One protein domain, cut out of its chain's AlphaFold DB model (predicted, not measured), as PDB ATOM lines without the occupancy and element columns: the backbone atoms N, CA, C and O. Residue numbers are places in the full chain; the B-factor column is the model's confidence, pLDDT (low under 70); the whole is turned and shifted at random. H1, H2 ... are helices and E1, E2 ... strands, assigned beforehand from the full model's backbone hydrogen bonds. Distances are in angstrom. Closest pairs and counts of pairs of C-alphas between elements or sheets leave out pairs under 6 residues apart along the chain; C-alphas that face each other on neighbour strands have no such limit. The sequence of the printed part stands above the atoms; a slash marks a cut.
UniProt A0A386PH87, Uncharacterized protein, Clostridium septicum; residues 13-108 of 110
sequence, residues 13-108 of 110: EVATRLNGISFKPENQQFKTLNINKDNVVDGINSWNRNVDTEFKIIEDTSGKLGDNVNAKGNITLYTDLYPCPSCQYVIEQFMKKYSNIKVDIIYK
ATOM      1  N   GLU A  13     155.847 121.508 108.688       80.88
ATOM      2  CA  GLU A  13     155.181 120.966 107.500       80.88
ATOM      3  C   GLU A  13     154.992 119.443 107.595       80.88
ATOM      4  O   GLU A  13     153.915 118.908 107.322       80.88
ATOM      5  N   VAL A  14     156.028 118.728 108.039       79.56
ATOM      6  CA  VAL A  14     155.974 117.278 108.256       79.56
ATOM      7  C   VAL A  14     155.076 116.961 109.449       79.56
ATOM      8  O   VAL A  14     154.244 116.065 109.341       79.56
ATOM      9  N   ALA A  15     155.153 117.723 110.544       78.00
ATOM     10  CA  ALA A  15     154.272 117.536 111.698       78.00
ATOM     11  C   ALA A  15     152.791 117.678 111.305       78.00
ATOM     12  O   ALA A  15     151.958 116.847 111.669       78.00
ATOM     13  N   THR A  16     152.480 118.659 110.454       78.81
ATOM     14  CA  THR A  16     151.134 118.863 109.901       78.81
ATOM     15  C   THR A  16     150.666 117.657 109.086       78.81
ATOM     16  O   THR A  16     149.534 117.202 109.252       78.81
ATOM     17  N   ARG A  17     151.540 117.083 108.247       76.25
ATOM     18  CA  ARG A  17     151.230 115.869 107.466       76.25
ATOM     19  C   ARG A  17     150.996 114.636 108.344       76.25
ATOM     20  O   ARG A  17     150.269 113.737 107.931       76.25
ATOM     21  N   LEU A  18     151.600 114.585 109.529       82.00
ATOM     22  CA  LEU A  18     151.502 113.450 110.450       82.00
ATOM     23  C   LEU A  18     150.322 113.546 111.426       82.00
ATOM     24  O   LEU A  18     149.945 112.528 111.997       82.00
ATOM     25  N   ASN A  19     149.689 114.713 111.576       79.00
ATOM     26  CA  ASN A  19     148.565 114.929 112.501       79.00
ATOM     27  C   ASN A  19     147.343 114.017 112.229       79.00
ATOM     28  O   ASN A  19     146.521 113.769 113.107       79.00
ATOM     29  N   GLY A  20     147.218 113.488 111.009       83.00
ATOM     30  CA  GLY A  20     146.176 112.526 110.636       83.00
ATOM     31  C   GLY A  20     146.545 111.052 110.847       83.00
ATOM     32  O   GLY A  20     145.744 110.189 110.500       83.00
ATOM     33  N   ILE A  21     147.744 110.745 111.353       88.88
ATOM     34  CA  ILE A  21     148.263 109.375 111.442       88.88
ATOM     35  C   ILE A  21     148.181 108.863 112.879       88.88
ATOM     36  O   ILE A  21     148.732 109.457 113.802       88.88
ATOM     37  N   SER A  22     147.553 107.701 113.058       92.19
ATOM     38  CA  SER A  22     147.537 106.996 114.338       92.19
ATOM     39  C   SER A  22     148.835 106.205 114.533       92.19
ATOM     40  O   SER A  22     149.139 105.257 113.800       92.19
ATOM     41  N   PHE A  23     149.614 106.589 115.539       91.06
ATOM     42  CA  PHE A  23     150.848 105.903 115.919       91.06
ATOM     43  C   PHE A  23     150.582 104.806 116.957       91.06
ATOM     44  O   PHE A  23     149.523 104.747 117.575       91.06
ATOM     45  N   LYS A  24     151.563 103.919 117.171       90.88
ATOM     46  CA  LYS A  24     151.502 102.967 118.290       90.88
ATOM     47  C   LYS A  24     151.473 103.752 119.613       90.88
ATOM     48  O   LYS A  24     152.380 104.561 119.808       90.88
ATOM     49  N   PRO A  25     150.494 103.523 120.505       88.75
ATOM     50  CA  PRO A  25     150.421 104.244 121.768       88.75
ATOM     51  C   PRO A  25     151.605 103.880 122.668       88.75
ATOM     52  O   PRO A  25     152.038 102.725 122.704       88.75
ATOM     53  N   GLU A  26     152.103 104.855 123.431       85.88
ATOM     54  CA  GLU A  26     153.055 104.583 124.517       85.88
ATOM     55  C   GLU A  26     152.362 103.841 125.671       85.88
ATOM     56  O   GLU A  26     152.929 102.911 126.242       85.88
ATOM     57  N   ASN A  27     151.106 104.211 125.955       88.50
ATOM     58  CA  ASN A  27     150.260 103.598 126.975       88.50
ATOM     59  C   ASN A  27     149.050 102.930 126.316       88.50
ATOM     60  O   ASN A  27     148.091 103.594 125.935       88.50
ATOM     61  N   GLN A  28     149.123 101.610 126.176       93.19
ATOM     62  CA  GLN A  28     148.077 100.776 125.583       93.19
ATOM     63  C   GLN A  28     146.896 100.607 126.559       93.19
ATOM     64  O   GLN A  28     147.104 100.216 127.710       93.19
ATOM     65  N   GLN A  29     145.666 100.876 126.108       96.06
ATOM     66  CA  GLN A  29     144.443 100.726 126.908       96.06
ATOM     67  C   GLN A  29     143.764  99.366 126.697       96.06
ATOM     68  O   GLN A  29     143.220  98.791 127.642       96.06
ATOM     69  N   PHE A  30     143.782  98.845 125.471       98.19
ATOM     70  CA  PHE A  30     143.124  97.599 125.087       98.19
ATOM     71  C   PHE A  30     144.129  96.468 124.969       98.19
ATOM     72  O   PHE A  30     145.227  96.635 124.448       98.19
ATOM     73  N   LYS A  31     143.758  95.273 125.418       98.06
ATOM     74  CA  LYS A  31     144.639  94.105 125.345       98.06
ATOM     75  C   LYS A  31     144.770  93.610 123.906       98.06
ATOM     76  O   LYS A  31     143.768  93.478 123.211       98.06
ATOM     77  N   THR A  32     145.992  93.266 123.515       97.94
ATOM     78  CA  THR A  32     146.313  92.584 122.256       97.94
ATOM     79  C   THR A  32     146.748  91.146 122.526       97.94
ATOM     80  O   THR A  32     147.289  90.835 123.587       97.94
ATOM     81  N   LEU A  33     146.522  90.273 121.550       98.19
ATOM     82  CA  LEU A  33     146.911  88.866 121.573       98.19
ATOM     83  C   LEU A  33     148.170  88.629 120.727       98.19
ATOM     84  O   LEU A  33     148.439  89.371 119.770       98.19
ATOM     85  N   ASN A  34     148.918  87.574 121.062       98.06
ATOM     86  CA  ASN A  34     149.964  87.048 120.194       98.06
ATOM     87  C   ASN A  34     149.322  86.141 119.144       98.06
ATOM     88  O   ASN A  34     148.729  85.123 119.487       98.06
ATOM     89  N   ILE A  35     149.438  86.504 117.868       97.06
ATOM     90  CA  ILE A  35     148.814  85.773 116.759       97.06
ATOM     91  C   ILE A  35     149.881  85.476 115.708       97.06
ATOM     92  O   ILE A  35     150.709  86.340 115.416       97.06
ATOM     93  N   ASN A  36     149.891  84.263 115.153       95.50
ATOM     94  CA  ASN A  36     150.775  83.925 114.035       95.50
ATOM     95  C   ASN A  36     150.138  84.274 112.672       95.50
ATOM     96  O   ASN A  36     149.012  84.757 112.591       95.50
ATOM     97  N   LYS A  37     150.855  84.027 111.572       93.25
ATOM     98  CA  LYS A  37     150.367  84.323 110.210       93.25
ATOM     99  C   LYS A  37     149.083  83.572 109.819       93.25
ATOM    100  O   LYS A  37     148.375  84.023 108.929       93.25
ATOM    101  N   ASP A  38     148.797  82.457 110.488       95.06
ATOM    102  CA  ASP A  38     147.649  81.587 110.223       95.06
ATOM    103  C   ASP A  38     146.464  81.925 111.152       95.06
ATOM    104  O   ASP A  38     145.527  81.142 111.289       95.06
ATOM    105  N   ASN A  39     146.504  83.090 111.814       94.81
ATOM    106  CA  ASN A  39     145.504  83.558 112.774       94.81
ATOM    107  C   ASN A  39     145.324  82.658 114.013       94.81
ATOM    108  O   ASN A  39     144.285  82.700 114.671       94.81
ATOM    109  N   VAL A  40     146.350  81.886 114.386       96.69
ATOM    110  CA  VAL A  40     146.335  81.054 115.598       96.69
ATOM    111  C   VAL A  40     146.831  81.859 116.799       96.69
ATOM    112  O   VAL A  40     147.951  82.381 116.789       96.69
ATOM    113  N   VAL A  41     145.995  81.932 117.840       96.31
ATOM    114  CA  VAL A  41     146.336  82.532 119.138       96.31
ATOM    115  C   VAL A  41     147.418  81.701 119.817       96.31
ATOM    116  O   VAL A  41     147.288  80.483 119.908       96.31
ATOM    117  N   ASP A  42     148.493  82.362 120.248       96.69
ATOM    118  CA  ASP A  42     149.672  81.743 120.868       96.69
ATOM    119  C   ASP A  42     150.273  80.592 120.034       96.69
ATOM    120  O   ASP A  42     150.934  79.687 120.545       96.69
ATOM    121  N   GLY A  43     150.063  80.634 118.713       95.81
ATOM    122  CA  GLY A  43     150.632  79.674 117.776       95.81
ATOM    123  C   GLY A  43     152.155  79.785 117.674       95.81
ATOM    124  O   GLY A  43     152.771  80.765 118.108       95.81
ATOM    125  N   ILE A  44     152.781  78.795 117.033       97.25
ATOM    126  CA  ILE A  44     154.220  78.841 116.752       97.25
ATOM    127  C   ILE A  44     154.559  80.097 115.934       97.25
ATOM    128  O   ILE A  44     153.846  80.438 114.986       97.25
ATOM    129  N   ASN A  45     155.634  80.788 116.320       96.75
ATOM    130  CA  ASN A  45     156.052  82.074 115.747       96.75
ATOM    131  C   ASN A  45     154.984  83.183 115.824       96.75
ATOM    132  O   ASN A  45     154.965  84.082 114.983       96.75
ATOM    133  N   SER A  46     154.078  83.122 116.803       97.75
ATOM    134  CA  SER A  46     153.162  84.224 117.093       97.75
ATOM    135  C   SER A  46     153.909  85.438 117.647       97.75
ATOM    136  O   SER A  46     154.972  85.326 118.260       97.75
ATOM    137  N   TRP A  47     153.347  86.624 117.425       97.50
ATOM    138  CA  TRP A  47     153.867  87.871 117.974       97.50
ATOM    139  C   TRP A  47     152.727  88.794 118.374       97.50
ATOM    140  O   TRP A  47     151.601  88.671 117.883       97.50
ATOM    141  N   ASN A  48     153.031  89.743 119.256       97.31
ATOM    142  CA  ASN A  48     152.043  90.695 119.731       97.31
ATOM    143  C   ASN A  48     151.611  91.632 118.597       97.31
ATOM    144  O   ASN A  48     152.432  92.339 118.011       97.31
ATOM    145  N   ARG A  49     150.306  91.677 118.325       96.88
ATOM    146  CA  ARG A  49     149.726  92.483 117.242       96.88
ATOM    147  C   ARG A  49     149.505  93.966 117.601       96.88
ATOM    148  O   ARG A  49     148.779  94.659 116.903       96.88
ATOM    149  N   ASN A  50     150.165  94.505 118.635       96.38
ATOM    150  CA  ASN A  50     150.110  95.934 119.020       96.38
ATOM    151  C   ASN A  50     150.814  96.904 118.049       96.38
ATOM    152  O   ASN A  50     151.145  98.038 118.402       96.38
ATOM    153  N   VAL A  51     151.103  96.452 116.837       94.06
ATOM    154  CA  VAL A  51     151.670  97.257 115.752       94.06
ATOM    155  C   VAL A  51     150.735  97.332 114.549       94.06
ATOM    156  O   VAL A  51     151.004  98.131 113.647       94.06
ATOM    157  N   ASP A  52     149.654  96.549 114.553       95.94
ATOM    158  CA  ASP A  52     148.652  96.523 113.493       95.94
ATOM    159  C   ASP A  52     147.958  97.883 113.365       95.94
ATOM    160  O   ASP A  52     147.818  98.635 114.337       95.94
ATOM    161  N   THR A  53     147.541  98.212 112.145       95.56
ATOM    162  CA  THR A  53     146.937  99.510 111.825       95.56
ATOM    163  C   THR A  53     145.588  99.676 112.517       95.56
ATOM    164  O   THR A  53     145.330 100.723 113.107       95.56
ATOM    165  N   GLU A  54     144.761  98.630 112.527       97.44
ATOM    166  CA  GLU A  54     143.452  98.621 113.178       97.44
ATOM    167  C   GLU A  54     143.591  98.867 114.686       97.44
ATOM    168  O   GLU A  54     142.873  99.693 115.244       97.44
ATOM    169  N   PHE A  55     144.578  98.236 115.335       97.81
ATOM    170  CA  PHE A  55     144.892  98.493 116.742       97.81
ATOM    171  C   PHE A  55     145.268  99.963 116.985       97.81
ATOM    172  O   PHE A  55     144.705 100.596 117.876       97.81
ATOM    173  N   LYS A  56     146.184 100.522 116.181       97.31
ATOM    174  CA  LYS A  56     146.636 101.917 116.326       97.31
ATOM    175  C   LYS A  56     145.488 102.912 116.185       97.31
ATOM    176  O   LYS A  56     145.384 103.825 116.997       97.31
ATOM    177  N   ILE A  57     144.628 102.731 115.180       96.94
ATOM    178  CA  ILE A  57     143.484 103.618 114.921       96.94
ATOM    179  C   ILE A  57     142.484 103.570 116.079       96.94
ATOM    180  O   ILE A  57     142.017 104.615 116.536       96.94
ATOM    181  N   ILE A  58     142.163 102.374 116.576       98.12
ATOM    182  CA  ILE A  58     141.195 102.205 117.666       98.12
ATOM    183  C   ILE A  58     141.737 102.757 118.994       98.12
ATOM    184  O   ILE A  58     141.003 103.439 119.713       98.12
ATOM    185  N   GLU A  59     143.017 102.539 119.308       97.88
ATOM    186  CA  GLU A  59     143.673 103.131 120.485       97.88
ATOM    187  C   GLU A  59     143.735 104.657 120.416       97.88
ATOM    188  O   GLU A  59     143.342 105.329 121.368       97.88
ATOM    189  N   ASP A  60     144.167 105.220 119.287       96.19
ATOM    190  CA  ASP A  60     144.218 106.672 119.079       96.19
ATOM    191  C   ASP A  60     142.819 107.302 119.191       96.19
ATOM    192  O   ASP A  60     142.626 108.317 119.863       96.19
ATOM    193  N   THR A  61     141.800 106.646 118.628       96.25
ATOM    194  CA  THR A  61     140.400 107.076 118.768       96.25
ATOM    195  C   THR A  61     139.943 107.038 120.229       96.25
ATOM    196  O   THR A  61     139.351 108.004 120.708       96.25
ATOM    197  N   SER A  62     140.249 105.968 120.970       97.06
ATOM    198  CA  SER A  62     139.964 105.879 122.410       97.06
ATOM    199  C   SER A  62     140.683 106.970 123.207       97.06
ATOM    200  O   SER A  62     140.087 107.589 124.085       97.06
ATOM    201  N   GLY A  63     141.943 107.263 122.872       95.38
ATOM    202  CA  GLY A  63     142.715 108.350 123.474       95.38
ATOM    203  C   GLY A  63     142.052 109.714 123.277       95.38
ATOM    204  O   GLY A  63     141.909 110.467 124.237       95.38
ATOM    205  N   LYS A  64     141.568 109.996 122.060       94.12
ATOM    206  CA  LYS A  64     140.841 111.232 121.722       94.12
ATOM    207  C   LYS A  64     139.492 111.347 122.434       94.12
ATOM    208  O   LYS A  64     139.087 112.448 122.799       94.12
ATOM    209  N   LEU A  65     138.790 110.231 122.627       96.88
ATOM    210  CA  LEU A  65     137.518 110.202 123.354       96.88
ATOM    211  C   LEU A  65     137.706 110.301 124.874       96.88
ATOM    212  O   LEU A  65     136.838 110.840 125.562       96.88
ATOM    213  N   GLY A  66     138.816 109.779 125.403       96.31
ATOM    214  CA  GLY A  66     139.121 109.787 126.831       96.31
ATOM    215  C   GLY A  66     137.993 109.169 127.663       96.31
ATOM    216  O   GLY A  66     137.494 108.084 127.342       96.31
ATOM    217  N   ASP A  67     137.566 109.886 128.702       97.12
ATOM    218  CA  ASP A  67     136.502 109.467 129.626       97.12
ATOM    219  C   ASP A  67     135.081 109.752 129.110       97.12
ATOM    220  O   ASP A  67     134.098 109.493 129.808       97.12
ATOM    221  N   ASN A  68     134.930 110.249 127.875       98.12
ATOM    222  CA  ASN A  68     133.622 110.440 127.251       98.12
ATOM    223  C   ASN A  68     133.023 109.104 126.772       98.12
ATOM    224  O   ASN A  68     132.787 108.886 125.585       98.12
ATOM    225  N   VAL A  69     132.752 108.199 127.711       97.44
ATOM    226  CA  VAL A  69     132.172 106.866 127.460       97.44
ATOM    227  C   VAL A  69     130.776 106.921 126.827       97.44
ATOM    228  O   VAL A  69     130.338 105.964 126.198       97.44
ATOM    229  N   ASN A  70     130.093 108.063 126.947       98.19
ATOM    230  CA  ASN A  70     128.779 108.304 126.354       98.19
ATOM    231  C   ASN A  70     128.846 108.840 124.916       98.19
ATOM    232  O   ASN A  70     127.790 109.068 124.315       98.19
ATOM    233  N   ALA A  71     130.047 109.051 124.363       98.19
ATOM    234  CA  ALA A  71     130.229 109.428 122.967       98.19
ATOM    235  C   ALA A  71     129.464 108.470 122.049       98.19
ATOM    236  O   ALA A  71     129.435 107.263 122.274       98.19
ATOM    237  N   LYS A  72     128.828 109.026 121.016       98.19
ATOM    238  CA  LYS A  72     127.977 108.287 120.084       98.19
ATOM    239  C   LYS A  72     128.397 108.559 118.652       98.19
ATOM    240  O   LYS A  72     128.767 109.687 118.324       98.19
ATOM    241  N   GLY A  73     128.286 107.555 117.796       97.75
ATOM    242  CA  GLY A  73     128.631 107.708 116.389       97.75
ATOM    243  C   GLY A  73     128.839 106.382 115.680       97.75
ATOM    244  O   GLY A  73     128.554 105.313 116.220       97.75
ATOM    245  N   ASN A  74     129.342 106.481 114.455       98.25
ATOM    246  CA  ASN A  74     129.713 105.340 113.635       98.25
ATOM    247  C   ASN A  74     131.150 105.519 113.154       98.25
ATOM    248  O   ASN A  74     131.502 106.591 112.661       98.25
ATOM    249  N   ILE A  75     131.953 104.471 113.282       97.75
ATOM    250  CA  ILE A  75     133.279 104.365 112.685       97.75
ATOM    251  C   ILE A  75     133.166 103.329 111.575       97.75
ATOM    252  O   ILE A  75     132.784 102.195 111.835       97.75
ATOM    253  N   THR A  76     133.521 103.699 110.350       98.00
ATOM    254  CA  THR A  76     133.651 102.746 109.244       98.00
ATOM    255  C   THR A  76     135.130 102.597 108.924       98.00
ATOM    256  O   THR A  76     135.770 103.560 108.503       98.00
ATOM    257  N   LEU A  77     135.677 101.405 109.150       96.31
ATOM    258  CA  LEU A  77     137.080 101.091 108.912       96.31
ATOM    259  C   LEU A  77     137.205 100.237 107.655       96.31
ATOM    260  O   LEU A  77     136.669  99.132 107.599       96.31
ATOM    261  N   TYR A  78     137.928 100.750 106.662       96.38
ATOM    262  CA  TYR A  78     138.358  99.965 105.511       96.38
ATOM    263  C   TYR A  78     139.739  99.356 105.784       96.38
ATOM    264  O   TYR A  78     140.648 100.066 106.218       96.38
ATOM    265  N   THR A  79     139.900  98.066 105.509       95.19
ATOM    266  CA  THR A  79     141.186  97.359 105.575       95.19
ATOM    267  C   THR A  79     141.328  96.402 104.393       95.19
ATOM    268  O   THR A  79     140.348  95.836 103.917       95.19
ATOM    269  N   ASP A  80     142.543  96.216 103.883       95.12
ATOM    270  CA  ASP A  80     142.763  95.302 102.755       95.12
ATOM    271  C   ASP A  80     142.617  93.830 103.164       95.12
ATOM    272  O   ASP A  80     142.266  92.996 102.334       95.12
ATOM    273  N   LEU A  81     142.861  93.506 104.436       93.38
ATOM    274  CA  LEU A  81     142.748  92.153 104.976       93.38
ATOM    275  C   LEU A  81     141.701  92.128 106.080       93.38
ATOM    276  O   LEU A  81     141.631  93.044 106.891       93.38
ATOM    277  N   TYR A  82     140.935  91.044 106.170       94.50
ATOM    278  CA  TYR A  82     140.037  90.862 107.306       94.50
ATOM    279  C   TYR A  82     140.824  90.959 108.634       94.50
ATOM    280  O   TYR A  82     141.865  90.297 108.751       94.50
ATOM    281  N   PRO A  83     140.372  91.753 109.632       96.38
ATOM    282  CA  PRO A  83     141.136  91.973 110.856       96.38
ATOM    283  C   PRO A  83     141.506  90.658 111.542       96.38
ATOM    284  O   PRO A  83     140.659  89.781 111.717       96.38
ATOM    285  N   CYS A  84     142.761  90.518 111.974       96.94
ATOM    286  CA  CYS A  84     143.183  89.329 112.714       96.94
ATOM    287  C   CYS A  84     142.431  89.215 114.061       96.94
ATOM    288  O   CYS A  84     141.934  90.228 114.572       96.94
ATOM    289  N   PRO A  85     142.395  88.030 114.704       97.94
ATOM    290  CA  PRO A  85     141.702  87.844 115.983       97.94
ATOM    291  C   PRO A  85     142.101  88.843 117.081       97.94
ATOM    292  O   PRO A  85     141.263  89.263 117.873       97.94
ATOM    293  N   SER A  86     143.364  89.285 117.112       98.38
ATOM    294  CA  SER A  86     143.815  90.307 118.067       98.38
ATOM    295  C   SER A  86     143.164  91.672 117.821       98.38
ATOM    296  O   SER A  86     142.719  92.321 118.764       98.38
ATOM    297  N   CYS A  87     143.060  92.103 116.562       98.25
ATOM    298  CA  CYS A  87     142.431  93.378 116.217       98.25
ATOM    299  C   CYS A  87     140.915  93.349 116.443       98.25
ATOM    300  O   CYS A  87     140.363  94.328 116.941       98.25
ATOM    301  N   GLN A  88     140.255  92.217 116.174       98.31
ATOM    302  CA  GLN A  88     138.844  92.021 116.536       98.31
ATOM    303  C   GLN A  88     138.641  92.170 118.047       98.31
ATOM    304  O   GLN A  88     137.793  92.945 118.481       98.31
ATOM    305  N   TYR A  89     139.492  91.527 118.853       98.56
ATOM    306  CA  TYR A  89     139.425  91.627 120.311       98.56
ATOM    307  C   TYR A  89     139.637  93.061 120.830       98.56
ATOM    308  O   TYR A  89     139.027  93.473 121.818       98.56
ATOM    309  N   VAL A  90     140.484  93.854 120.169       98.62
ATOM    310  CA  VAL A  90     140.659  95.284 120.477       98.62
ATOM    311  C   VAL A  90     139.389  96.078 120.152       98.62
ATOM    312  O   VAL A  90     138.930  96.853 120.991       98.62
ATOM    313  N   ILE A  91     138.790  95.859 118.977       98.56
ATOM    314  CA  ILE A  91     137.538  96.515 118.560       98.56
ATOM    315  C   ILE A  91     136.395  96.176 119.529       98.56
ATOM    316  O   ILE A  91     135.656  97.067 119.947       98.56
ATOM    317  N   GLU A  92     136.284  94.919 119.959       98.50
ATOM    318  CA  GLU A  92     135.289  94.488 120.947       98.50
ATOM    319  C   GLU A  92     135.450  95.215 122.290       98.50
ATOM    320  O   GLU A  92     134.470  95.701 122.862       98.50
ATOM    321  N   GLN A  93     136.683  95.331 122.798       98.75
ATOM    322  CA  GLN A  93     136.963  96.078 124.028       98.75
ATOM    323  C   GLN A  93     136.616  97.567 123.878       98.75
ATOM    324  O   GLN A  93     136.038  98.153 124.798       98.75
ATOM    325  N   PHE A  94     136.917  98.166 122.722       98.62
ATOM    326  CA  PHE A  94     136.562  99.549 122.411       98.62
ATOM    327  C   PHE A  94     135.047  99.762 122.403       98.62
ATOM    328  O   PHE A  94     134.553 100.642 123.105       98.62
ATOM    329  N   MET A  95     134.296  98.923 121.685       98.44
ATOM    330  CA  MET A  95     132.832  99.005 121.632       98.44
ATOM    331  C   MET A  95     132.192  98.744 122.997       98.44
ATOM    332  O   MET A  95     131.163  99.328 123.326       98.44
ATOM    333  N   LYS A  96     132.816  97.913 123.839       98.44
ATOM    334  CA  LYS A  96     132.380  97.728 125.227       98.44
ATOM    335  C   LYS A  96     132.596  98.985 126.079       98.44
ATOM    336  O   LYS A  96     131.769  99.267 126.941       98.44
ATOM    337  N   LYS A  97     133.694  99.719 125.861       98.38
ATOM    338  CA  LYS A  97     134.002 100.974 126.570       98.38
ATOM    339  C   LYS A  97     133.115 102.134 126.096       98.38
ATOM    340  O   LYS A  97     132.631 102.894 126.928       98.38
ATOM    341  N   TYR A  98     132.884 102.244 124.788       98.56
ATOM    342  CA  TYR A  98     132.077 103.286 124.146       98.56
ATOM    343  C   TYR A  98     130.824 102.674 123.507       98.56
ATOM    344  O   TYR A  98     130.716 102.561 122.288       98.56
ATOM    345  N   SER A  99     129.863 102.271 124.340       98.12
ATOM    346  CA  SER A  99     128.708 101.453 123.931       98.12
ATOM    347  C   SER A  99     127.760 102.109 122.922       98.12
ATOM    348  O   SER A  99     126.982 101.411 122.272       98.12
ATOM    349  N   ASN A 100     127.823 103.435 122.763       98.44
ATOM    350  CA  ASN A 100     127.026 104.175 121.782       98.44
ATOM    351  C   ASN A 100     127.769 104.406 120.450       98.44
ATOM    352  O   ASN A 100     127.238 105.088 119.566       98.44
ATOM    353  N   ILE A 101     128.985 103.869 120.297       98.62
ATOM    354  CA  ILE A 101     129.749 103.889 119.048       98.62
ATOM    355  C   ILE A 101     129.646 102.523 118.376       98.62
ATOM    356  O   ILE A 101     129.927 101.486 118.972       98.62
ATOM    357  N   LYS A 102     129.267 102.535 117.101       98.12
ATOM    358  CA  LYS A 102     129.306 101.358 116.234       98.12
ATOM    359  C   LYS A 102     130.582 101.368 115.404       98.12
ATOM    360  O   LYS A 102     131.042 102.437 115.003       98.12
ATOM    361  N   VAL A 103     131.140 100.186 115.161       98.25
ATOM    362  CA  VAL A 103     132.310 100.002 114.300       98.25
ATOM    363  C   VAL A 103     131.934  99.034 113.185       98.25
ATOM    364  O   VAL A 103     131.705  97.854 113.442       98.25
ATOM    365  N   ASP A 104     131.874  99.542 111.960       97.88
ATOM    366  CA  ASP A 104     131.669  98.755 110.750       97.88
ATOM    367  C   ASP A 104     133.022  98.475 110.097       97.88
ATOM    368  O   ASP A 104     133.804  99.396 109.852       97.88
ATOM    369  N   ILE A 105     133.287  97.208 109.780       97.12
ATOM    370  CA  ILE A 105     134.499  96.796 109.072       97.12
ATOM    371  C   ILE A 105     134.145  96.482 107.624       97.12
ATOM    372  O   ILE A 105     133.343  95.589 107.348       97.12
ATOM    373  N   ILE A 106     134.783  97.194 106.701       97.25
ATOM    374  CA  ILE A 106     134.766  96.897 105.274       97.25
ATOM    375  C   ILE A 106     136.140  96.341 104.928       97.25
ATOM    376  O   ILE A 106     137.161  96.928 105.277       97.25
ATOM    377  N   TYR A 107     136.169  95.211 104.237       96.12
ATOM    378  CA  TYR A 107     137.415  94.628 103.778       96.12
ATOM    379  C   TYR A 107     137.315  94.221 102.320       96.12
ATOM    380  O   TYR A 107     136.222  93.986 101.795       96.12
ATOM    381  N   LYS A 108     138.467  94.185 101.656       95.50
ATOM    382  CA  LYS A 108     138.548  93.749 100.269       95.50
ATOM    383  C   LYS A 108     138.123  92.279 100.169       95.50
ATOM    384  O   LYS A 108     138.635  91.429 100.891       95.50
TER     385      LYS A 108
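AT A GLANCE: This is residues 13 to 108 of the 110 residues of an uncharacterized protein of Clostridium septicum (UniProt A0A386PH87). Two helices, H2 and H3, pack side by side and together cover one face of a two-stranded parallel ribbon, E1 and E2, with H2 nearer E1 and H3 nearer E2. A long stretch without a named element, residues 19 to 52, runs past these helices on the side away from the ribbon, and residues 13 to 20, which hold the short helix H1, stick out as an arm. The printed part has 96 residues, with three named helices and two named strands in the order H1, H2, E1, H3, E2; the class is mixed, with 48 residues in named elements. The whole is compact, with a radius of gyration of the C-alphas of 14.0 A and spans of 38 by 36 by 30 A.

IN THESE COORDINATES: H1 covers residues 13 to 18 and starts at C-alpha 13, (155.181, 120.966, 107.500). After a long link of 34 residues, H2 covers residues 53 to 65 and is 18.3 A long, with C-alpha 53 at (146.937, 99.510, 111.825). E1, residues 72 to 79, is 22.5 A long. H3, residues 85 to 97, is 18.5 A long. E2, residues 100 to 107, is 22.9 A long and ends at C-alpha 107, (137.415, 94.628, 103.778).

HOW THE PARTS SIT: E1 and E2 are parallel neighbours, with 15 degrees between their directions. C-alphas 76 and 104, which face each other, are 4.7 A apart. N 75 and O 102, at 2.8 A, and N 106 and O 77, at 2.8 A, are within hydrogen-bond range. E1, H3 and E2 form a strand-helix-strand unit, two parallel neighbour strands with a helix between them along the chain, and its crossover is right-handed. The closest C-alphas of H3 and E2 are those of Met 95 and Ile 101, 6.3 A apart. H2 and H3 touch, their closest C-alphas being those of Phe 55 and Cys 87 at 5.7 A; they run the same way at a shallow tilt of 13 degrees. H2 and E1 are near each other, with 8 pairs of C-alphas within 10 A, while H2 and E2 are apart. H1 is apart from H2, H3, E1 and E2. In H1, H2 and H3 every O i to N i+4 pair is within hydrogen-bond range.

THE WHOLE: The two C-alphas farthest apart, those of Glu 13 and Ile 44, are separated by 43.1 A. Without residues 13 to 20, which stand free, the body of 88 residues spans 40 by 30 by 24 A. The printed part has no cut. The link from H1 to H2 is long, that from H2 to E1 is short, and those from E1 to H3 and from H3 to E2 are tight. The mean pLDDT of the printed part is 95.0 and that of H1 is 79; no printed residue is under 70.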